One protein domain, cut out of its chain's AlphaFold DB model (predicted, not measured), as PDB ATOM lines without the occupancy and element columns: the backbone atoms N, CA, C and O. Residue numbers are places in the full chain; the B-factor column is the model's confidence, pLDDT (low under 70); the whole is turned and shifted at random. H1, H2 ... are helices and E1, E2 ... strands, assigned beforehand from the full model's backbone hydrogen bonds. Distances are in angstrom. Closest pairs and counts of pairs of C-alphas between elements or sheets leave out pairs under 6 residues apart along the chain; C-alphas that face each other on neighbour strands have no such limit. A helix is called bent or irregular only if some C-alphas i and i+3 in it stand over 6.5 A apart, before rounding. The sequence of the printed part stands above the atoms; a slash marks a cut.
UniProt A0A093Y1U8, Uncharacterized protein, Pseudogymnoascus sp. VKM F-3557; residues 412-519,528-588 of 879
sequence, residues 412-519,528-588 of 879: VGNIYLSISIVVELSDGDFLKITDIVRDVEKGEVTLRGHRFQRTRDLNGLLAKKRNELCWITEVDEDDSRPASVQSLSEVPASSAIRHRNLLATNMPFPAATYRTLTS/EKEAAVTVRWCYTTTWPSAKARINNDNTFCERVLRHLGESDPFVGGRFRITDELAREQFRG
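This is residues 412 to 519 and 528 to 588 of the 879 residues of an uncharacterized protein of Pseudogymnoascus sp. VKM F-3557 (UniProt A0A093Y1U8). The core is one strongly twisted, bent sheet whose neighbour pairs run round in a small rough ring, from E2 through E3, E4, E5, E9 and E8 to E7, which runs on into E8. From this ring two arms of strand spread as a V, one made by the far parts of E3 and E4 with E6 along E4, the other by E5, E9 and E10; H2 lies at the end of the second arm, and H3 lies far off on the opposite side of the domain. The 169 printed residues include three named helices and ten named strands, in the order E1 E2 E3 E4 E5 H1 E6 E7 E8 E9 H2 E10 H3; the class is mixed, helices and strands. The sheet is branched and mixed, with E5 and E9, and E8 and E9, parallel and its other neighbour pairs antiparallel. The whole is compact, with a radius of gyration of the C-alphas of 17.0 A and spans of 58 by 42 by 27 A.

The longest strand is E9, residues 533 to 543, 28.7 A long; it bends by 64 degrees at residue 536. Beside it run E5, residues 468 to 476, 26.9 A, and E10, residues 558 to 563, 16.5 A. E4, residues 445 to 454, is 25.5 A long and bends by 69 degrees at residue 449, and E3, residues 430 to 439, is 22.6 A long and bends by 80 degrees at residue 434. The shorter strands are E2, residues 422 to 425, E6, residues 489 to 492, E7, residues 496 to 500, and E8, residues 502 to 504. E1, residues 415 to 418, begins with C-alpha 415 at (194.169, 102.627, 20.241). The helices are H1, residues 483 to 486, H2, residues 546 to 551, and H3, residues 579 to 587, 12.4 A long, ending with C-alpha 587 at (172.551, 143.083, 24.452).

E9 has E5 on one side, with N 471 and O 537 at 2.8 A, and E8 and E10 on the other. E8 is beside residues 533 to 535, with N 503 and O 533 at 2.8 A, and E10 beside residues 536 to 542, with N 540 and O 560 at 2.8 A. E2, E3, E4 and E5 form a meander, each strand the antiparallel neighbour of the one before, and its successive pairs are hairpins: N 423 and O 431 are 2.9 A apart, N 432 and O 450 2.9 A, and N 470 and O 453 2.8 A. E6 is on the same side of E4 as E5, with N 447 and O 491 at 2.8 A. E7 is beside E2, with N 497 and O 424 at 2.8 A, and runs on into E8 across one residue at 57 degrees. E1 pairs with no named strand; its closest C-alpha to E7 is that of Ile 415, 6.9 A from that of Arg 498. H1 and H2 are on opposite faces of the sheet. H1 has a height of 4.8 A and lies over none of the strands; the closest C-alphas of H1 and E5 are those of Ala 483 and Val 475, 5.9 A apart. H2 stands up from the sheet at 54 degrees, at a height of 8.3 A, and is only just over E9, on which 3 of its 6 C-alphas fall; the closest C-alphas of the two are those of Arg 549 and Trp 543, 6.0 A apart. H3 is not on the sheet, and is apart from H1 and H2. In H2 and H3 every O i to N i+4 pair is within hydrogen-bond range; H1 is too short for one.

The two C-alphas farthest apart are those of Glu 441 and Gly 588, at 60.2 A. Residues 520 to 527 are not printed, in the link from E8 to E9, and C-alphas 519 and 528 are 15.9 A apart across this cut. The links from E4 to E5 and from E10 to H3 are long, with 13 and 15 residues. The mean pLDDT of the printed part is 91.0; residues 517 to 519 and residue 554 are under 70.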
ATOM      1  N   VAL A 412     198.468 102.581  18.252       90.50
ATOM      2  CA  VAL A 412     199.293 102.880  19.432       90.50
ATOM      3  C   VAL A 412     198.727 102.103  20.612       90.50
ATOM      4  O   VAL A 412     197.603 102.351  21.042       90.50
ATOM      5  N   GLY A 413     199.467 101.108  21.107       87.94
ATOM      6  CA  GLY A 413     198.948 100.168  22.104       87.94
ATOM      7  C   GLY A 413     197.656  99.503  21.612       87.94
ATOM      8  O   GLY A 413     197.665  98.788  20.611       87.94
ATOM      9  N   ASN A 414     196.536  99.779  22.285       89.38
ATOM     10  CA  ASN A 414     195.201  99.286  21.916       89.38
ATOM     11  C   ASN A 414     194.341 100.302  21.132       89.38
ATOM     12  O   ASN A 414     193.189 100.011  20.820       89.38
ATOM     13  N   ILE A 415     194.887 101.474  20.802       93.50
ATOM     14  CA  ILE A 415     194.169 102.627  20.241       93.50
ATOM     15  C   ILE A 415     194.393 102.690  18.721       93.50
ATOM     16  O   ILE A 415     195.527 102.551  18.256       93.50
ATOM     17  N   TYR A 416     193.326 102.907  17.947       95.38
ATOM     18  CA  TYR A 416     193.365 103.004  16.481       95.38
ATOM     19  C   TYR A 416     193.178 104.452  16.034       95.38
ATOM     20  O   TYR A 416     192.057 104.947  15.942       95.38
ATOM     21  N   LEU A 417     194.290 105.120  15.744       96.38
ATOM     22  CA  LEU A 417     194.323 106.527  15.371       96.38
ATOM     23  C   LEU A 417     194.090 106.699  13.868       96.38
ATOM     24  O   LEU A 417     194.662 105.974  13.052       96.38
ATOM     25  N   SER A 418     193.302 107.707  13.506       95.94
ATOM     26  CA  SER A 418     193.123 108.182  12.135       95.94
ATOM     27  C   SER A 418     193.044 109.703  12.108       95.94
ATOM     28  O   SER A 418     192.803 110.350  13.130       95.94
ATOM     29  N   ILE A 419     193.170 110.270  10.912       94.75
ATOM     30  CA  ILE A 419     192.846 111.674  10.646       94.75
ATOM     31  C   ILE A 419     191.419 111.995  11.146       94.75
ATOM     32  O   ILE A 419     190.530 111.140  11.125       94.75
ATOM     33  N   SER A 420     191.212 113.231  11.608       91.69
ATOM     34  CA  SER A 420     189.987 113.785  12.211       91.69
ATOM     35  C   SER A 420     189.533 113.213  13.562       91.69
ATOM     36  O   SER A 420     188.621 113.793  14.157       91.69
ATOM     37  N   ILE A 421     190.163 112.161  14.099       94.31
ATOM     38  CA  ILE A 421     189.925 111.731  15.488       94.31
ATOM     39  C   ILE A 421     190.492 112.776  16.458       94.31
ATOM     40  O   ILE A 421     191.533 113.386  16.204       94.31
ATOM     41  N   VAL A 422     189.799 112.968  17.584       96.19
ATOM     42  CA  VAL A 422     190.314 113.723  18.730       96.19
ATOM     43  C   VAL A 422     190.799 112.748  19.792       96.19
ATOM     44  O   VAL A 422     190.090 111.804  20.147       96.19
ATOM     45  N   VAL A 423     192.008 112.977  20.294       96.75
ATOM     46  CA  VAL A 423     192.610 112.207  21.385       96.75
ATOM     47  C   VAL A 423     192.888 113.080  22.596       96.75
ATOM     48  O   VAL A 423     193.165 114.267  22.459       96.75
ATOM     49  N   GLU A 424     192.832 112.469  23.773       97.12
ATOM     50  CA  GLU A 424     193.425 112.989  25.007       97.12
ATOM     51  C   GLU A 424     194.890 112.533  25.077       97.12
ATOM     52  O   GLU A 424     195.189 111.370  24.774       97.12
ATOM     53  N   LEU A 425     195.790 113.442  25.440       96.94
ATOM     54  CA  LEU A 425     197.238 113.248  25.481       96.94
ATOM     55  C   LEU A 425     197.744 112.975  26.907       96.94
ATOM     56  O   LEU A 425     197.065 113.235  27.900       96.94
ATOM     57  N   SER A 426     198.972 112.472  27.016       95.19
ATOM     58  CA  SER A 426     199.629 112.132  28.285       95.19
ATOM     59  C   SER A 426     200.018 113.321  29.169       95.19
ATOM     60  O   SER A 426     200.390 113.113  30.320       95.19
ATOM     61  N   ASP A 427     199.939 114.544  28.650       93.44
ATOM     62  CA  ASP A 427     200.096 115.797  29.399       93.44
ATOM     63  C   ASP A 427     198.752 116.398  29.866       93.44
ATOM     64  O   ASP A 427     198.751 117.376  30.608       93.44
ATOM     65  N   GLY A 428     197.618 115.785  29.499       92.94
ATOM     66  CA  GLY A 428     196.263 116.233  29.845       92.94
ATOM     67  C   GLY A 428     195.590 117.122  28.791       92.94
ATOM     68  O   GLY A 428     194.387 117.379  28.900       92.94
ATOM     69  N   ASP A 429     196.330 117.541  27.760       96.50
ATOM     70  CA  ASP A 429     195.793 118.288  26.622       96.50
ATOM     71  C   ASP A 429     195.072 117.350  25.630       96.50
ATOM     72  O   ASP A 429     195.057 116.124  25.766       96.50
ATOM     73  N   PHE A 430     194.463 117.923  24.591       97.62
ATOM     74  CA  PHE A 430     193.769 117.186  23.535       97.62
ATOM     75  C   PHE A 430     194.310 117.568  22.160       97.62
ATOM     76  O   PHE A 430     194.673 118.720  21.927       97.62
ATOM     77  N   LEU A 431     194.304 116.625  21.218       97.50
ATOM     78  CA  LEU A 431     194.709 116.856  19.831       97.50
ATOM     79  C   LEU A 431     193.632 116.363  18.865       97.50
ATOM     80  O   LEU A 431     193.286 115.183  18.879       97.50
ATOM     81  N   LYS A 432     193.148 117.237  17.976       96.38
ATOM     82  CA  LYS A 432     192.401 116.831  16.776       96.38
ATOM     83  C   LYS A 432     193.389 116.591  15.644       96.38
ATOM     84  O   LYS A 432     193.947 117.550  15.110       96.38
ATOM     85  N   ILE A 433     193.586 115.326  15.289       96.75
ATOM     86  CA  ILE A 433     194.582 114.880  14.309       96.75
ATOM     87  C   ILE A 433     194.219 115.419  12.916       96.75
ATOM     88  O   ILE A 433     193.136 115.127  12.401       96.75
ATOM     89  N   THR A 434     195.120 116.179  12.295       95.06
ATOM     90  CA  THR A 434     195.048 116.567  10.875       95.06
ATOM     91  C   THR A 434     195.860 115.614  10.011       95.06
ATOM     92  O   THR A 434     195.374 115.174   8.974       95.06
ATOM     93  N   ASP A 435     197.047 115.227  10.479       95.94
ATOM     94  CA  ASP A 435     197.985 114.371   9.757       95.94
ATOM     95  C   ASP A 435     198.618 113.363  10.725       95.94
ATOM     96  O   ASP A 435     198.879 113.665  11.892       95.94
ATOM     97  N   ILE A 436     198.909 112.164  10.232       97.06
ATOM     98  CA  ILE A 436     199.756 111.186  10.921       97.06
ATOM     99  C   ILE A 436     201.012 111.057  10.068       97.06
ATOM    100  O   ILE A 436     200.909 110.817   8.866       97.06
ATOM    101  N   VAL A 437     202.189 111.237  10.657       96.25
ATOM    102  CA  VAL A 437     203.457 111.286   9.923       96.25
ATOM    103  C   VAL A 437     204.382 110.201  10.450       96.25
ATOM    104  O   VAL A 437     204.527 110.042  11.659       96.25
ATOM    105  N   ARG A 438     205.004 109.437   9.552       95.56
ATOM    106  CA  ARG A 438     206.058 108.477   9.884       95.56
ATOM    107  C   ARG A 438     207.400 108.990   9.391       95.56
ATOM    108  O   ARG A 438     207.526 109.317   8.216       95.56
ATOM    109  N   ASP A 439     208.394 108.973  10.263       94.56
ATOM    110  CA  ASP A 439     209.797 109.017   9.869       94.56
ATOM    111  C   ASP A 439     210.197 107.619   9.367       94.56
ATOM    112  O   ASP A 439     210.141 106.640  10.116       94.56
ATOM    113  N   VAL A 440     210.519 107.497   8.080       93.25
ATOM    114  CA  VAL A 440     210.846 106.206   7.449       93.25
ATOM    115  C   VAL A 440     212.239 105.705   7.856       93.25
ATOM    116  O   VAL A 440     212.465 104.497   7.850       93.25
ATOM    117  N   GLU A 441     213.150 106.594   8.260       93.38
ATOM    118  CA  GLU A 441     214.516 106.246   8.669       93.38
ATOM    119  C   GLU A 441     214.569 105.795  10.136       93.38
ATOM    120  O   GLU A 441     215.260 104.826  10.457       93.38
ATOM    121  N   LYS A 442     213.803 106.444  11.024       92.62
ATOM    122  CA  LYS A 442     213.726 106.081  12.454       92.62
ATOM    123  C   LYS A 442     212.603 105.099  12.797       92.62
ATOM    124  O   LYS A 442     212.629 104.481  13.858       92.62
ATOM    125  N   GLY A 443     211.581 104.987  11.948       89.88
ATOM    126  CA  GLY A 443     210.347 104.244  12.230       89.88
ATOM    127  C   GLY A 443     209.385 104.941  13.205       89.88
ATOM    128  O   GLY A 443     208.315 104.403  13.495       89.88
ATOM    129  N   GLU A 444     209.740 106.129  13.701       93.81
ATOM    130  CA  GLU A 444     208.923 106.929  14.616       93.81
ATOM    131  C   GLU A 444     207.643 107.432  13.936       93.81
ATOM    132  O   GLU A 444     207.606 107.675  12.730       93.81
ATOM    133  N   VAL A 445     206.576 107.609  14.723       95.81
ATOM    134  CA  VAL A 445     205.299 108.150  14.241       95.81
ATOM    135  C   VAL A 445     204.888 109.335  15.104       95.81
ATOM    136  O   VAL A 445     204.768 109.209  16.325       95.81
ATOM    137  N   THR A 446     204.636 110.472  14.464       96.31
ATOM    138  CA  THR A 446     204.106 111.691  15.079       96.31
ATOM    139  C   THR A 446     202.679 111.963  14.604       96.31
ATOM    140  O   THR A 446     202.236 111.500  13.548       96.31
ATOM    141  N   LEU A 447     201.929 112.693  15.421       97.00
ATOM    142  CA  LEU A 447     200.598 113.201  15.111       97.00
ATOM    143  C   LEU A 447     200.715 114.715  14.971       97.00
ATOM    144  O   LEU A 447     201.197 115.369  15.897       97.00
ATOM    145  N   ARG A 448     200.256 115.263  13.848       96.56
ATOM    146  CA  ARG A 448     200.087 116.705  13.641       96.56
ATOM    147  C   ARG A 448     198.605 117.038  13.811       96.56
ATOM    148  O   ARG A 448     197.745 116.267  13.375       96.56
ATOM    149  N   GLY A 449     198.277 118.145  14.470       95.69
ATOM    150  CA  GLY A 449     196.875 118.503  14.686       95.69
ATOM    151  C   GLY A 449     196.627 119.803  15.437       95.69
ATOM    152  O   GLY A 449     197.552 120.493  15.855       95.69
ATOM    153  N   HIS A 450     195.349 120.127  15.633       95.44
ATOM    154  CA  HIS A 450     194.927 121.261  16.460       95.44
ATOM    155  C   HIS A 450     194.941 120.853  17.935       95.44
ATOM    156  O   HIS A 450     194.328 119.843  18.287       95.44
ATOM    157  N   ARG A 451     195.635 121.622  18.783       96.12
ATOM    158  CA  ARG A 451     195.793 121.354  20.220       96.12
ATOM    159  C   ARG A 451     194.769 122.133  21.047       96.12
ATOM    160  O   ARG A 451     194.506 123.302  20.774       96.12
ATOM    161  N   PHE A 452     194.197 121.501  22.065       96.94
ATOM    162  CA  PHE A 452     193.212 122.099  22.965       96.94
ATOM    163  C   PHE A 452     193.589 121.819  24.421       96.94
ATOM    164  O   PHE A 452     194.087 120.738  24.729       96.94
ATOM    165  N   GLN A 453     193.300 122.761  25.314       96.38
ATOM    166  CA  GLN A 453     193.506 122.641  26.765       96.38
ATOM    167  C   GLN A 453     192.174 122.829  27.490       96.38
ATOM    168  O   GLN A 453     191.297 123.507  26.952       96.38
ATOM    169  N   ARG A 454     191.988 122.271  28.695       95.44
ATOM    170  CA  ARG A 454     190.761 122.549  29.466       95.44
ATOM    171  C   ARG A 454     190.779 123.990  29.976       95.44
ATOM    172  O   ARG A 454     191.826 124.487  30.388       95.44
ATOM    173  N   THR A 455     189.632 124.669  30.003       94.50
ATOM    174  CA  THR A 455     189.570 126.091  30.409       94.50
ATOM    175  C   THR A 455     190.070 126.314  31.833       94.50
ATOM    176  O   THR A 455     190.746 127.304  32.104       94.50
ATOM    177  N   ARG A 456     189.810 125.350  32.725       90.50
ATOM    178  CA  ARG A 456     190.257 125.366  34.123       90.50
ATOM    179  C   ARG A 456     191.782 125.428  34.293       90.50
ATOM    180  O   ARG A 456     192.247 125.916  35.322       90.50
ATOM    181  N   ASP A 457     192.524 124.934  33.301       90.06
ATOM    182  CA  ASP A 457     193.980 124.793  33.334       90.06
ATOM    183  C   ASP A 457     194.684 126.041  32.743       90.06
ATOM    184  O   ASP A 457     195.868 126.259  32.986       90.06
ATOM    185  N   LEU A 458     193.941 126.952  32.090       89.56
ATOM    186  CA  LEU A 458     194.425 128.249  31.581       89.56
ATOM    187  C   LEU A 458     194.592 129.325  32.674       89.56
ATOM    188  O   LEU A 458     194.231 130.485  32.484       89.56
ATOM    189  N   ASN A 459     195.128 128.946  33.837       85.56
ATOM    190  CA  ASN A 459     195.533 129.840  34.935       85.56
ATOM    191  C   ASN A 459     194.464 130.866  35.408       85.56
ATOM    192  O   ASN A 459     194.796 131.913  35.960       85.56
ATOM    193  N   GLY A 460     193.173 130.587  35.194       86.06
ATOM    194  CA  GLY A 460     192.084 131.518  35.516       86.06
ATOM    195  C   GLY A 460     191.851 132.638  34.493       86.06
ATOM    196  O   GLY A 460     191.264 133.649  34.850       86.06
ATOM    197  N   LEU A 461     192.279 132.476  33.236       91.06
ATOM    198  CA  LEU A 461     191.861 133.329  32.108       91.06
ATOM    199  C   LEU A 461     190.429 133.027  31.618       91.06
ATOM    200  O   LEU A 461     189.880 133.789  30.831       91.06
ATOM    201  N   LEU A 462     189.855 131.894  32.036       93.50
ATOM    202  CA  LEU A 462     188.500 131.439  31.723       93.50
ATOM    203  C   LEU A 462     187.895 130.710  32.927       93.50
ATOM    204  O   LEU A 462     188.623 130.104  33.721       93.50
ATOM    205  N   ALA A 463     186.561 130.682  32.982       90.44
ATOM    206  CA  ALA A 463     185.801 129.930  33.972       90.44
ATOM    207  C   ALA A 463     186.219 128.448  34.032       90.44
ATOM    208  O   ALA A 463     186.341 127.757  33.012       90.44
ATOM    209  N   LYS A 464     186.416 127.951  35.258       90.38
ATOM    210  CA  LYS A 464     186.836 126.574  35.550       90.38
ATOM    211  C   LYS A 464     185.664 125.614  35.355       90.38
ATOM    212  O   LYS A 464     184.849 125.450  36.255       90.38
ATOM    213  N   LYS A 465     185.595 124.994  34.175       89.25
ATOM    214  CA  LYS A 465     184.511 124.088  33.766       89.25
ATOM    215  C   LYS A 465     185.074 122.714  33.404       89.25
ATOM    216  O   LYS A 465     186.228 122.602  32.978       89.25
ATOM    217  N   ARG A 466     184.315 121.647  33.664       86.81
ATOM    218  CA  ARG A 466     184.847 120.283  33.836       86.81
ATOM    219  C   ARG A 466     185.387 119.706  32.534       86.81
ATOM    220  O   ARG A 466     186.530 119.260  32.474       86.81
ATOM    221  N   ASN A 467     184.562 119.747  31.489       92.88
ATOM    222  CA  ASN A 467     184.838 119.225  30.143       92.88
ATOM    223  C   ASN A 467     184.875 120.334  29.075       92.88
ATOM    224  O   ASN A 467     184.717 120.056  27.885       92.88
ATOM    225  N   GLU A 468     185.085 121.578  29.498       94.56
ATOM    226  CA  GLU A 468     185.224 122.725  28.606       94.56
ATOM    227  C   GLU A 468     186.679 122.905  28.173       94.56
ATOM    228  O   GLU A 468     187.596 122.835  28.993       94.56
ATOM    229  N   LEU A 469     186.887 123.164  26.885       95.81
ATOM    230  CA  LEU A 469     188.179 123.328  26.240       95.81
ATOM    231  C   LEU A 469     188.318 124.701  25.574       95.81
ATOM    232  O   LEU A 469     187.355 125.305  25.096       95.81
ATOM    233  N   CYS A 470     189.568 125.127  25.450       96.69
ATOM    234  CA  CYS A 470     190.013 126.219  24.603       96.69
ATOM    235  C   CYS A 470     190.966 125.665  23.532       96.69
ATOM    236  O   CYS A 470     191.871 124.888  23.843       96.69
ATOM    237  N   TRP A 471     190.765 126.043  22.272       96.25
ATOM    238  CA  TRP A 471     191.697 125.766  21.178       96.25
ATOM    239  C   TRP A 471     192.919 126.675  21.323       96.25
ATOM    240  O   TRP A 471     192.783 127.894  21.279       96.25
ATOM    241  N   ILE A 472     194.108 126.100  21.500       95.62
ATOM    242  CA  ILE A 472     195.346 126.875  21.610       95.62
ATOM    243  C   ILE A 472     195.992 126.996  20.234       95.62
ATOM    244  O   ILE A 472     196.088 126.029  19.474       95.62
ATOM    245  N   THR A 473     196.414 128.212  19.910       93.69
ATOM    246  CA  THR A 473     197.022 128.571  18.634       93.69
ATOM    247  C   THR A 473     198.200 129.509  18.848       93.69
ATOM    248  O   THR A 473     198.198 130.364  19.732       93.69
ATOM    249  N   GLU A 474     199.210 129.357  18.003       92.56
ATOM    250  CA  GLU A 474     200.370 130.237  17.950       92.56
ATOM    251  C   GLU A 474     200.685 130.553  16.492       92.56
ATOM    252  O   GLU A 474     200.525 129.688  15.622       92.56
ATOM    253  N   VAL A 475     201.113 131.787  16.245       93.12
ATOM    254  CA  VAL A 475     201.440 132.324  14.921       93.12
ATOM    255  C   VAL A 475     202.697 133.181  15.059       93.12
ATOM    256  O   VAL A 475     202.819 133.923  16.033       93.12
ATOM    257  N   ASP A 476     203.607 133.086  14.099       92.56
ATOM    258  CA  ASP A 476     204.826 133.890  14.026       92.56
ATOM    259  C   ASP A 476     204.677 134.936  12.900       92.56
ATOM    260  O   ASP A 476     204.293 134.595  11.779       92.56
ATOM    261  N   GLU A 477     204.961 136.216  13.170       91.19
ATOM    262  CA  GLU A 477     204.831 137.305  12.180       91.19
ATOM    263  C   GLU A 477     205.890 137.248  11.063       91.19
ATOM    264  O   GLU A 477     205.680 137.815   9.989       91.19
ATOM    265  N   ASP A 478     207.001 136.530  11.275       89.62
ATOM    266  CA  ASP A 478     208.017 136.259  10.251       89.62
ATOM    267  C   ASP A 478     207.656 135.088   9.311       89.62
ATOM    268  O   ASP A 478     208.374 134.826   8.341       89.62
ATOM    269  N   ASP A 479     206.514 134.426   9.529       89.44
ATOM    270  CA  ASP A 479     205.986 133.359   8.681       89.44
ATOM    271  C   ASP A 479     204.747 133.820   7.891       89.44
ATOM    272  O   ASP A 479     203.686 134.126   8.431       89.44
ATOM    273  N   SER A 480     204.863 133.827   6.561       89.44
ATOM    274  CA  SER A 480     203.806 134.278   5.643       89.44
ATOM    275  C   SER A 480     202.691 133.251   5.393       89.44
ATOM    276  O   SER A 480     201.734 133.537   4.664       89.44
ATOM    277  N   ARG A 481     202.784 132.042   5.963       90.88
ATOM    278  CA  ARG A 481     201.773 130.982   5.807       90.88
ATOM    279  C   ARG A 481     200.522 131.276   6.645       90.88
ATOM    280  O   ARG A 481     200.625 131.890   7.704       90.88
ATOM    281  N   PRO A 482     199.328 130.800   6.245       89.62
ATOM    282  CA  PRO A 482     198.117 131.000   7.038       89.62
ATOM    283  C   PRO A 482     198.227 130.335   8.418       89.62
ATOM    284  O   PRO A 482     198.748 129.223   8.547       89.62
ATOM    285  N   ALA A 483     197.652 130.985   9.433       87.44
ATOM    286  CA  ALA A 483     197.659 130.520  10.822       87.44
ATOM    287  C   ALA A 483     197.182 129.064  10.989       87.44
ATOM    288  O   ALA A 483     197.712 128.346  11.824       87.44
ATOM    289  N   SER A 484     196.254 128.587  10.150       85.25
ATOM    290  CA  SER A 484     195.774 127.195  10.152       85.25
ATOM    291  C   SER A 484     196.846 126.136   9.854       85.25
ATOM    292  O   SER A 484     196.638 124.973  10.183       85.25
ATOM    293  N   VAL A 485     197.975 126.520   9.246       87.44
ATOM    294  CA  VAL A 485     199.154 125.662   9.026       87.44
ATOM    295  C   VAL A 485     200.194 125.887  10.123       87.44
ATOM    296  O   VAL A 485     200.768 124.929  10.641       87.44
ATOM    297  N   GLN A 486     200.428 127.145  10.514       90.75
ATOM    298  CA  GLN A 486     201.391 127.472  11.569       90.75
ATOM    299  C   GLN A 486     200.985 126.887  12.927       90.75
ATOM    300  O   GLN A 486     201.804 126.276  13.611       90.75
ATOM    301  N   SER A 487     199.710 127.020  13.300       91.50
ATOM    302  CA  SER A 487     199.214 126.765  14.652       91.50
ATOM    303  C   SER A 487     199.011 125.288  14.990       91.50
ATOM    304  O   SER A 487     198.512 124.988  16.074       91.50
ATOM    305  N   LEU A 488     199.307 124.361  14.075       94.25
ATOM    306  CA  LEU A 488     199.263 122.936  14.393       94.25
ATOM    307  C   LEU A 488     200.385 122.607  15.396       94.25
ATOM    308  O   LEU A 488     201.424 123.281  15.444       94.25
ATOM    309  N   SER A 489     200.157 121.585  16.209       93.75
ATOM    310  CA  SER A 489     201.143 120.989  17.108       93.75
ATOM    311  C   SER A 489     201.522 119.605  16.600       93.75
ATOM    312  O   SER A 489     200.653 118.859  16.147       93.75
ATOM    313  N   GLU A 490     202.797 119.249  16.736       94.50
ATOM    314  CA  GLU A 490     203.291 117.888  16.525       94.50
ATOM    315  C   GLU A 490     203.587 117.232  17.875       94.50
ATOM    316  O   GLU A 490     204.200 117.848  18.749       94.50
ATOM    317  N   VAL A 491     203.145 115.987  18.055       95.62
ATOM    318  CA  VAL A 491     203.413 115.177  19.256       95.62
ATOM    319  C   VAL A 491     203.763 113.734  18.870       95.62
ATOM    320  O   VAL A 491     203.283 113.252  17.840       95.62
ATOM    321  N   PRO A 492     204.556 112.995  19.669       96.38
ATOM    322  CA  PRO A 492     204.766 111.563  19.451       96.38
ATOM    323  C   PRO A 492     203.439 110.804  19.536       96.38
ATOM    324  O   PRO A 492     202.657 111.034  20.459       96.38
ATOM    325  N   ALA A 493     203.177 109.862  18.627       96.31
ATOM    326  CA  ALA A 493     201.912 109.120  18.627       96.31
ATOM    327  C   ALA A 493     201.698 108.293  19.909       96.31
ATOM    328  O   ALA A 493     200.561 108.095  20.329       96.31
ATOM    329  N   SER A 494     202.786 107.896  20.578       95.38
ATOM    330  CA  SER A 494     202.801 107.258  21.901       95.38
ATOM    331  C   SER A 494     202.194 108.097  23.035       95.38
ATOM    332  O   SER A 494     201.880 107.532  24.078       95.38
ATOM    333  N   SER A 495     202.001 109.409  22.849       96.44
ATOM    334  CA  SER A 495     201.365 110.288  23.844       96.44
ATOM    335  C   SER A 495     199.834 110.182  23.891       96.44
ATOM    336  O   SER A 495     199.228 110.645  24.853       96.44
ATOM    337  N   ALA A 496     199.183 109.579  22.888       96.62
ATOM    338  CA  ALA A 496     197.725 109.459  22.846       96.62
ATOM    339  C   ALA A 496     197.210 108.397  23.840       96.62
ATOM    340  O   ALA A 496     197.540 107.218  23.719       96.62
ATOM    341  N   ILE A 497     196.357 108.801  24.789       95.00
ATOM    342  CA  ILE A 497     195.822 107.939  25.861       95.00
ATOM    343  C   ILE A 497     194.438 107.361  25.536       95.00
ATOM    344  O   ILE A 497     194.164 106.208  25.871       95.00
ATOM    345  N   ARG A 498     193.537 108.138  24.921       93.81
ATOM    346  CA  ARG A 498     192.192 107.668  24.525       93.81
ATOM    347  C   ARG A 498     191.565 108.549  23.451       93.81
ATOM    348  O   ARG A 498     191.918 109.717  23.328       93.81
ATOM    349  N   HIS A 499     190.600 108.002  22.711       94.62
ATOM    350  CA  HIS A 499     189.715 108.798  21.854       94.62
ATOM    351  C   HIS A 499     188.769 109.647  22.710       94.62
ATOM    352  O   HIS A 499     188.334 109.197  23.771       94.62
ATOM    353  N   ARG A 500     188.397 110.833  22.227       94.25
ATOM    354  CA  ARG A 500     187.373 111.700  22.827       94.25
ATOM    355  C   ARG A 500     186.394 112.190  21.765       94.25
ATOM    356  O   ARG A 500     186.762 112.401  20.613       94.25
ATOM    357  N   ASN A 501     185.145 112.404  22.170       92.31
ATOM    358  CA  ASN A 501     184.150 113.088  21.349       92.31
ATOM    359  C   ASN A 501     184.269 114.603  21.581       92.31
ATOM    360  O   ASN A 501     184.095 115.044  22.717       92.31
ATOM    361  N   LEU A 502     184.579 115.376  20.534       92.56
ATOM    362  CA  LEU A 502     184.734 116.834  20.597       92.56
ATOM    363  C   LEU A 502     183.535 117.542  19.968       92.56
ATOM    364  O   LEU A 502     183.221 117.341  18.793       92.56
ATOM    365  N   LEU A 503     182.934 118.442  20.735       92.69
ATOM    366  CA  LEU A 503     181.852 119.325  20.324       92.69
ATOM    367  C   LEU A 503     182.422 120.732  20.159       92.69
ATOM    368  O   LEU A 503     182.871 121.324  21.131       92.69
ATOM    369  N   ALA A 504     182.413 121.287  18.953       93.81
ATOM    370  CA  ALA A 504     182.754 122.693  18.738       93.81
ATOM    371  C   ALA A 504     181.471 123.490  18.490       93.81
ATOM    372  O   ALA A 504     180.661 123.110  17.637       93.81
ATOM    373  N   THR A 505     181.284 124.566  19.253       94.88
ATOM    374  CA  THR A 505     180.033 125.335  19.316       94.88
ATOM    375  C   THR A 505     180.311 126.828  19.485       94.88
ATOM    376  O   THR A 505     181.283 127.200  20.139       94.88
ATOM    377  N   ASN A 506     179.462 127.683  18.906       94.19
ATOM    378  CA  ASN A 506     179.420 129.118  19.221       94.19
ATOM    379  C   ASN A 506     178.200 129.505  20.080       94.19
ATOM    380  O   ASN A 506     177.985 130.687  20.331       94.19
ATOM    381  N   MET A 507     177.407 128.535  20.551       92.88
ATOM    382  CA  MET A 507     176.354 128.808  21.533       92.88
ATOM    383  C   MET A 507     176.940 129.098  22.920       92.88
ATOM    384  O   MET A 507     177.908 128.436  23.307       92.88
ATOM    385  N   PRO A 508     176.327 130.009  23.700       90.56
ATOM    386  CA  PRO A 508     176.727 130.254  25.081       90.56
ATOM    387  C   PRO A 508     176.614 128.981  25.934       90.56
ATOM    388  O   PRO A 508     175.793 128.095  25.686       90.56
ATOM    389  N   PHE A 509     177.447 128.894  26.968       89.81
ATOM    390  CA  PHE A 509     177.307 127.882  28.016       89.81
ATOM    391  C   PHE A 509     175.942 128.047  28.727       89.81
ATOM    392  O   PHE A 509     175.523 129.190  28.912       89.81
ATOM    393  N   PRO A 510     175.234 126.968  29.133       90.25
ATOM    394  CA  PRO A 510     175.601 125.543  29.084       90.25
ATOM    395  C   PRO A 510     175.177 124.790  27.805       90.25
ATOM    396  O   PRO A 510     175.274 123.560  27.758       90.25
ATOM    397  N   ALA A 511     174.692 125.470  26.760       88.94
ATOM    398  CA  ALA A 511     174.088 124.809  25.598       88.94
ATOM    399  C   ALA A 511     175.114 124.023  24.756       88.94
ATOM    400  O   ALA A 511     176.144 124.567  24.355       88.94
ATOM    401  N   ALA A 512     174.810 122.755  24.451       87.62
ATOM    402  CA  ALA A 512     175.712 121.787  23.805       87.62
ATOM    403  C   ALA A 512     176.936 121.377  24.653       87.62
ATOM    404  O   ALA A 512     178.028 121.180  24.127       87.62
ATOM    405  N   THR A 513     176.746 121.230  25.968       88.50
ATOM    406  CA  THR A 513     177.668 120.508  26.866       88.50
ATOM    407  C   THR A 513     177.346 119.007  26.904       88.50
ATOM    408  O   THR A 513     176.352 118.553  26.332       88.50
ATOM    409  N   TYR A 514     178.142 118.220  27.639       82.88
ATOM    410  CA  TYR A 514     177.820 116.816  27.933       82.88
ATOM    411  C   TYR A 514     176.427 116.650  28.570       82.88
ATOM    412  O   TYR A 514     175.697 115.735  28.191       82.88
ATOM    413  N   ARG A 515     176.023 117.583  29.452       79.88
ATOM    414  CA  ARG A 515     174.709 117.612  30.121       79.88
ATOM    415  C   ARG A 515     173.548 117.579  29.118       79.88
ATOM    416  O   ARG A 515     172.529 116.952  29.379       79.88
ATOM    417  N   THR A 516     173.717 118.193  27.942       71.81
ATOM    418  CA  THR A 516     172.701 118.234  26.873       71.81
ATOM    419  C   THR A 516     172.665 116.969  25.995       71.81
ATOM    420  O   THR A 516     171.849 116.895  25.079       71.81
ATOM    421  N   LEU A 517     173.571 116.001  26.197       66.56
ATOM    422  CA  LEU A 517     173.828 114.911  25.239       66.56
ATOM    423  C   LEU A 517     173.911 113.502  25.854       66.56
ATOM    424  O   LEU A 517     173.772 112.527  25.117       66.56
ATOM    425  N   THR A 518     174.112 113.360  27.168       61.44
ATOM    426  CA  THR A 518     174.162 112.054  27.854       61.44
ATOM    427  C   THR A 518     172.883 111.773  28.648       61.44
ATOM    428  O   THR A 518     172.851 111.912  29.867       61.44
ATOM    429  N   SER A 519     171.824 111.321  27.972       52.16
ATOM    430  CA  SER A 519     170.527 110.972  28.593       52.16
ATOM    431  C   SER A 519     170.506 109.619  29.335       52.16
ATOM    432  O   SER A 519     169.433 109.081  29.598       52.16
ATOM    433  N   GLU A 528     184.392 112.983  33.343       88.12
ATOM    434  CA  GLU A 528     185.596 113.709  32.919       88.12
ATOM    435  C   GLU A 528     186.432 112.932  31.891       88.12
ATOM    436  O   GLU A 528     187.069 113.550  31.022       88.12
ATOM    437  N   LYS A 529     186.430 111.596  31.963       88.62
ATOM    438  CA  LYS A 529     187.201 110.706  31.075       88.62
ATOM    439  C   LYS A 529     186.418 110.216  29.854       88.62
ATOM    440  O   LYS A 529     187.033 109.986  28.813       88.62
ATOM    441  N   GLU A 530     185.101 110.073  29.964       87.12
ATOM    442  CA  GLU A 530     184.257 109.374  28.982       87.12
ATOM    443  C   GLU A 530     183.260 110.291  28.262       87.12
ATOM    444  O   GLU A 530     182.961 110.063  27.087       87.12
ATOM    445  N   ALA A 531     182.764 111.351  28.910       89.44
ATOM    446  CA  ALA A 531     181.789 112.239  28.279       89.44
ATOM    447  C   ALA A 531     182.410 113.132  27.190       89.44
ATOM    448  O   ALA A 531     183.634 113.257  27.050       89.44
ATOM    449  N   ALA A 532     181.546 113.766  26.396       91.38
ATOM    450  CA  ALA A 532     181.976 114.675  25.344       91.38
ATOM    451  C   ALA A 532     182.647 115.933  25.923       91.38
ATOM    452  O   ALA A 532     182.153 116.535  26.878       91.38
ATOM    453  N   VAL A 533     183.761 116.334  25.311       94.00
ATOM    454  CA  VAL A 533     184.459 117.591  25.603       94.00
ATOM    455  C   VAL A 533     183.981 118.674  24.643       94.00
ATOM    456  O   VAL A 533     183.712 118.396  23.473       94.00
ATOM    457  N   THR A 534     183.839 119.902  25.132       95.25
ATOM    458  CA  THR A 534     183.231 121.013  24.384       95.25
ATOM    459  C   THR A 534     184.238 122.140  24.213       95.25
ATOM    460  O   THR A 534     184.891 122.504  25.177       95.25
ATOM    461  N   VAL A 535     184.380 122.701  23.012       95.69
ATOM    462  CA  VAL A 535     185.210 123.884  22.749       95.69
ATOM    463  C   VAL A 535     184.336 125.057  22.308       95.69
ATOM    464  O   VAL A 535     183.647 124.984  21.286       95.69
ATOM    465  N   ARG A 536     184.394 126.143  23.090       95.00
ATOM    466  CA  ARG A 536     183.813 127.464  22.780       95.00
ATOM    467  C   ARG A 536     184.843 128.569  22.612       95.00
ATOM    468  O   ARG A 536     184.508 129.614  22.073       95.00
ATOM    469  N   TRP A 537     186.078 128.357  23.058       96.31
ATOM    470  CA  TRP A 537     187.109 129.391  23.084       96.31
ATOM    471  C   TRP A 537     188.303 129.034  22.202       96.31
ATOM    472  O   TRP A 537     188.605 127.860  21.976       96.31
ATOM    473  N   CYS A 538     188.988 130.060  21.714       95.88
ATOM    474  CA  CYS A 538     190.263 129.980  21.023       95.88
ATOM    475  C   CYS A 538     191.213 131.029  21.616       95.88
ATOM    476  O   CYS A 538     190.851 132.201  21.738       95.88
ATOM    477  N   TYR A 539     192.411 130.598  21.999       96.50
ATOM    478  CA  TYR A 539     193.491 131.438  22.502       96.50
ATOM    479  C   TYR A 539     194.598 131.477  21.451       96.50
ATOM    480  O   TYR A 539     195.098 130.427  21.040       96.50
ATOM    481  N   THR A 540     194.979 132.672  21.010       95.25
ATOM    482  CA  THR A 540     196.032 132.892  20.014       95.25
ATOM    483  C   THR A 540     197.132 133.760  20.601       95.25
ATOM    484  O   THR A 540     196.854 134.879  21.030       95.25
ATOM    485  N   THR A 541     198.375 133.278  20.566       94.69
ATOM    486  CA  THR A 541     199.568 134.118  20.758       94.69
ATOM    487  C   THR A 541     200.189 134.430  19.403       94.69
ATOM    488  O   THR A 541     200.534 133.513  18.656       94.69
ATOM    489  N   THR A 542     200.361 135.716  19.107       94.50
ATOM    490  CA  THR A 542     201.114 136.196  17.945       94.50
ATOM    491  C   THR A 542     202.504 136.623  18.407       94.50
ATOM    492  O   THR A 542     202.636 137.510  19.256       94.50
ATOM    493  N   TRP A 543     203.541 135.988  17.871       93.19
ATOM    494  CA  TRP A 543     204.942 136.225  18.216       93.19
ATOM    495  C   TRP A 543     205.652 137.033  17.112       93.19
ATOM    496  O   TRP A 543     205.412 136.767  15.936       93.19
ATOM    497  N   PRO A 544     206.579 137.955  17.440       92.06
ATOM    498  CA  PRO A 544     207.294 138.774  16.448       92.06
ATOM    499  C   PRO A 544     208.246 137.960  15.563       92.06
ATOM    500  O   PRO A 544     208.712 138.442  14.536       92.06
ATOM    501  N   SER A 545     208.616 136.753  15.998       90.50
ATOM    502  CA  SER A 545     209.405 135.809  15.209       90.50
ATOM    503  C   SER A 545     209.348 134.404  15.797       90.50
ATOM    504  O   SER A 545     209.224 134.237  17.019       90.50
ATOM    505  N   ALA A 546     209.599 133.398  14.959       88.19
ATOM    506  CA  ALA A 546     209.836 132.025  15.403       88.19
ATOM    507  C   ALA A 546     210.961 131.928  16.459       88.19
ATOM    508  O   ALA A 546     210.911 131.062  17.336       88.19
ATOM    509  N   LYS A 547     211.948 132.841  16.421       88.56
ATOM    510  CA  LYS A 547     212.985 132.989  17.458       88.56
ATOM    511  C   LYS A 547     212.392 133.357  18.819       88.56
ATOM    512  O   LYS A 547     212.668 132.663  19.793       88.56
ATOM    513  N   ALA A 548     211.616 134.442  18.890       88.00
ATOM    514  CA  ALA A 548     211.078 134.959  20.152       88.00
ATOM    515  C   ALA A 548     210.180 133.924  20.848       88.00
ATOM    516  O   ALA A 548     210.290 133.727  22.059       88.00
ATOM    517  N   ARG A 549     209.378 133.192  20.059       88.31
ATOM    518  CA  ARG A 549     208.593 132.044  20.527       88.31
ATOM    519  C   ARG A 549     209.467 130.913  21.073       88.31
ATOM    520  O   ARG A 549     209.216 130.433  22.170       88.31
ATOM    521  N   ILE A 550     210.474 130.459  20.318       85.88
ATOM    522  CA  ILE A 550     211.303 129.295  20.697       85.88
ATOM    523  C   ILE A 550     212.169 129.579  21.928       85.88
ATOM    524  O   ILE A 550     212.358 128.692  22.756       85.88
ATOM    525  N   ASN A 551     212.657 130.808  22.069       84.69
ATOM    526  CA  ASN A 551     213.360 131.249  23.268       84.69
ATOM    527  C   ASN A 551     212.417 131.492  24.469       84.69
ATOM    528  O   ASN A 551     212.899 131.614  25.591       84.69
ATOM    529  N   ASN A 552     211.101 131.620  24.232       72.81
ATOM    530  CA  ASN A 552     210.123 132.189  25.165       72.81
ATOM    531  C   ASN A 552     210.621 133.530  25.752       72.81
ATOM    532  O   ASN A 552     210.578 133.743  26.960       72.81
ATOM    533  N   ASP A 553     211.066 134.452  24.881       73.44
ATOM    534  CA  ASP A 553     211.624 135.787  25.210       73.44
ATOM    535  C   ASP A 553     210.568 136.741  25.869       73.44
ATOM    536  O   ASP A 553     210.725 137.959  25.840       73.44
ATOM    537  N   ASN A 554     209.439 136.210  26.378       69.88
ATOM    538  CA  ASN A 554     208.206 136.865  26.875       69.88
ATOM    539  C   ASN A 554     207.643 138.008  25.994       69.88
ATOM    540  O   ASN A 554     206.813 138.809  26.421       69.88
ATOM    541  N   THR A 555     208.081 138.080  24.739       79.44
ATOM    542  CA  THR A 555     207.789 139.155  23.791       79.44
ATOM    543  C   THR A 555     206.765 138.671  22.772       79.44
ATOM    544  O   THR A 555     207.110 138.054  21.769       79.44
ATOM    545  N   PHE A 556     205.487 138.939  23.040       87.94
ATOM    546  CA  PHE A 556     204.379 138.706  22.109       87.94
ATOM    547  C   PHE A 556     203.916 140.033  21.490       87.94
ATOM    548  O   PHE A 556     203.861 141.052  22.179       87.94
ATOM    549  N   CYS A 557     203.552 140.025  20.205       90.75
ATOM    550  CA  CYS A 557     202.991 141.199  19.524       90.75
ATOM    551  C   CYS A 557     201.547 141.439  19.957       90.75
ATOM    552  O   CYS A 557     201.154 142.564  20.253       90.75
ATOM    553  N   GLU A 558     200.764 140.364  20.047       93.88
ATOM    554  CA  GLU A 558     199.432 140.376  20.638       93.88
ATOM    555  C   GLU A 558     199.038 138.995  21.165       93.88
ATOM    556  O   GLU A 558     199.551 137.960  20.734       93.88
ATOM    557  N   ARG A 559     198.094 138.988  22.104       95.00
ATOM    558  CA  ARG A 559     197.381 137.791  22.549       95.00
ATOM    559  C   ARG A 559     195.881 138.034  22.405       95.00
ATOM    560  O   ARG A 559     195.389 139.141  22.629       95.00
ATOM    561  N   VAL A 560     195.160 137.004  21.979       96.69
ATOM    562  CA  VAL A 560     193.725 137.051  21.677       96.69
ATOM    563  C   VAL A 560     193.043 135.889  22.384       96.69
ATOM    564  O   VAL A 560     193.415 134.743  22.156       96.69
ATOM    565  N   LEU A 561     192.025 136.168  23.198       97.19
ATOM    566  CA  LEU A 561     191.159 135.154  23.799       97.19
ATOM    567  C   LEU A 561     189.736 135.368  23.290       97.19
ATOM    568  O   LEU A 561     189.061 136.328  23.655       97.19
ATOM    569  N   ARG A 562     189.307 134.495  22.384       95.44
ATOM    570  CA  ARG A 562     188.154 134.702  21.513       95.44
ATOM    571  C   ARG A 562     187.140 133.576  21.661       95.44
ATOM    572  O   ARG A 562     187.508 132.407  21.594       95.44
ATOM    573  N   HIS A 563     185.864 133.922  21.763       94.81
ATOM    574  CA  HIS A 563     184.776 132.962  21.609       94.81
ATOM    575  C   HIS A 563     184.653 132.554  20.130       94.81
ATOM    576  O   HIS A 563     184.774 133.391  19.228       94.81
ATOM    577  N   LEU A 564     184.423 131.270  19.854       94.94
ATOM    578  CA  LEU A 564     184.152 130.795  18.499       94.94
ATOM    579  C   LEU A 564     182.915 131.512  17.941       94.94
ATOM    580  O   LEU A 564     181.979 131.810  18.686       94.94
ATOM    581  N   GLY A 565     182.933 131.802  16.644       92.69
ATOM    582  CA  GLY A 565     181.865 132.484  15.914       92.69
ATOM    583  C   GLY A 565     181.274 131.608  14.814       92.69
ATOM    584  O   GLY A 565     181.740 130.498  14.549       92.69
ATOM    585  N   GLU A 566     180.252 132.116  14.133       92.19
ATOM    586  CA  GLU A 566     179.503 131.383  13.106       92.19
ATOM    587  C   GLU A 566     180.403 130.906  11.949       92.19
ATOM    588  O   GLU A 566     180.161 129.863  11.345       92.19
ATOM    589  N   SER A 567     181.469 131.647  11.646       88.25
ATOM    590  CA  SER A 567     182.393 131.346  10.544       88.25
ATOM    591  C   SER A 567     183.506 130.339  10.872       88.25
ATOM    592  O   SER A 567     184.235 129.942   9.961       88.25
ATOM    593  N   ASP A 568     183.639 129.878  12.122       90.50
ATOM    594  CA  ASP A 568     184.705 128.942  12.497       90.50
ATOM    595  C   ASP A 568     184.509 127.542  11.870       90.50
ATOM    596  O   ASP A 568     183.412 126.971  11.927       90.50
ATOM    597  N   PRO A 569     185.574 126.925  11.315       78.38
ATOM    598  CA  PRO A 569     185.473 125.699  10.518       78.38
ATOM    599  C   PRO A 569     185.108 124.453  11.336       78.38
ATOM    600  O   PRO A 569     184.735 123.430  10.763       78.38
ATOM    601  N   PHE A 570     185.222 124.510  12.665       79.31
ATOM    602  CA  PHE A 570     184.883 123.392  13.543       79.31
ATOM    603  C   PHE A 570     183.462 123.457  14.099       79.31
ATOM    604  O   PHE A 570     182.926 122.404  14.437       79.31
ATOM    605  N   VAL A 571     182.842 124.642  14.170       85.06
ATOM    606  CA  VAL A 571     181.529 124.838  14.807       85.06
ATOM    607  C   VAL A 571     180.464 124.038  14.055       85.06
ATOM    608  O   VAL A 571     180.099 124.376  12.926       85.06
ATOM    609  N   GLY A 572     179.988 122.948  14.659       77.50
ATOM    610  CA  GLY A 572     179.119 121.980  13.991       77.50
ATOM    611  C   GLY A 572     177.749 122.572  13.666       77.50
ATOM    612  O   GLY A 572     177.195 123.311  14.467       77.50
ATOM    613  N   GLY A 573     177.151 122.227  12.520       80.06
ATOM    614  CA  GLY A 573     175.895 122.854  12.065       80.06
ATOM    615  C   GLY A 573     174.681 122.681  12.998       80.06
ATOM    616  O   GLY A 573     173.782 123.510  12.972       80.06
ATOM    617  N   ARG A 574     174.662 121.641  13.849       84.25
ATOM    618  CA  ARG A 574     173.655 121.464  14.925       84.25
ATOM    619  C   ARG A 574     173.988 122.220  16.216       84.25
ATOM    620  O   ARG A 574     173.150 122.314  17.101       84.25
ATOM    621  N   PHE A 575     175.216 122.713  16.329       87.06
ATOM    622  CA  PHE A 575     175.769 123.398  17.492       87.06
ATOM    623  C   PHE A 575     176.196 124.827  17.111       87.06
ATOM    624  O   PHE A 575     177.250 125.312  17.514       87.06
ATOM    625  N   ARG A 576     175.384 125.479  16.269       92.88
ATOM    626  CA  ARG A 576     175.667 126.786  15.678       92.88
ATOM    627  C   ARG A 576     174.472 127.722  15.835       92.88
ATOM    628  O   ARG A 576     173.359 127.361  15.463       92.88
ATOM    629  N   ILE A 577     174.729 128.933  16.315       93.62
ATOM    630  CA  ILE A 577     173.845 130.102  16.196       93.62
ATOM    631  C   ILE A 577     174.497 131.135  15.272       93.62
ATOM    632  O   ILE A 577     175.687 131.032  14.974       93.62
ATOM    633  N   THR A 578     173.738 132.120  14.792       92.50
ATOM    634  CA  THR A 578     174.327 133.214  14.008       92.50
ATOM    635  C   THR A 578     174.962 134.260  14.917       92.50
ATOM    636  O   THR A 578     174.470 134.512  16.021       92.50
ATOM    637  N   ASP A 579     176.022 134.920  14.446       90.88
ATOM    638  CA  ASP A 579     176.697 135.972  15.229       90.88
ATOM    639  C   ASP A 579     175.754 137.172  15.496       90.88
ATOM    640  O   ASP A 579     175.878 137.881  16.498       90.88
ATOM    641  N   GLU A 580     174.759 137.384  14.625       88.25
ATOM    642  CA  GLU A 580     173.717 138.399  14.803       88.25
ATOM    643  C   GLU A 580     172.720 138.032  15.916       88.25
ATOM    644  O   GLU A 580     172.389 138.905  16.721       88.25
ATOM    645  N   LEU A 581     172.309 136.759  16.012       90.81
ATOM    646  CA  LEU A 581     171.438 136.261  17.083       90.81
ATOM    647  C   LEU A 581     172.161 136.245  18.436       90.81
ATOM    648  O   LEU A 581     171.585 136.678  19.428       90.81
ATOM    649  N   ALA A 582     173.427 135.817  18.476       89.50
ATOM    650  CA  ALA A 582     174.239 135.828  19.696       89.50
ATOM    651  C   ALA A 582     174.358 137.250  20.282       89.50
ATOM    652  O   ALA A 582     174.091 137.480  21.463       89.50
ATOM    653  N   ARG A 583     174.668 138.237  19.429       88.81
ATOM    654  CA  ARG A 583     174.703 139.666  19.789       88.81
ATOM    655  C   ARG A 583     173.343 140.172  20.292       88.81
ATOM    656  O   ARG A 583     173.297 140.984  21.219       88.81
ATOM    657  N   GLU A 584     172.247 139.740  19.673       89.56
ATOM    658  CA  GLU A 584     170.892 140.151  20.053       89.56
ATOM    659  C   GLU A 584     170.434 139.540  21.379       89.56
ATOM    660  O   GLU A 584     169.881 140.257  22.205       89.56
ATOM    661  N   GLN A 585     170.747 138.273  21.644       90.06
ATOM    662  CA  GLN A 585     170.498 137.642  22.944       90.06
ATOM    663  C   GLN A 585     171.327 138.291  24.066       90.06
ATOM    664  O   GLN A 585     170.837 138.457  25.180       90.06
ATOM    665  N   PHE A 586     172.563 138.707  23.774       89.00
ATOM    666  CA  PHE A 586     173.454 139.326  24.758       89.00
ATOM    667  C   PHE A 586     173.013 140.737  25.200       89.00
ATOM    668  O   PHE A 586     172.897 141.011  26.403       89.00
ATOM    669  N   ARG A 587     172.788 141.639  24.230       88.38
ATOM    670  CA  ARG A 587     172.551 143.083  24.452       88.38
ATOM    671  C   ARG A 587     171.135 143.551  24.089       88.38
ATOM    672  O   ARG A 587     170.707 144.594  24.579       88.38
ATOM    673  N   GLY A 588     170.424 142.816  23.238       87.81
ATOM    674  CA  GLY A 588     169.167 143.237  22.618       87.81
ATOM    675  C   GLY A 588     169.331 143.801  21.194       87.81
ATOM    676  O   GLY A 588     170.410 143.705  20.581       87.81
TER     677      GLY A 588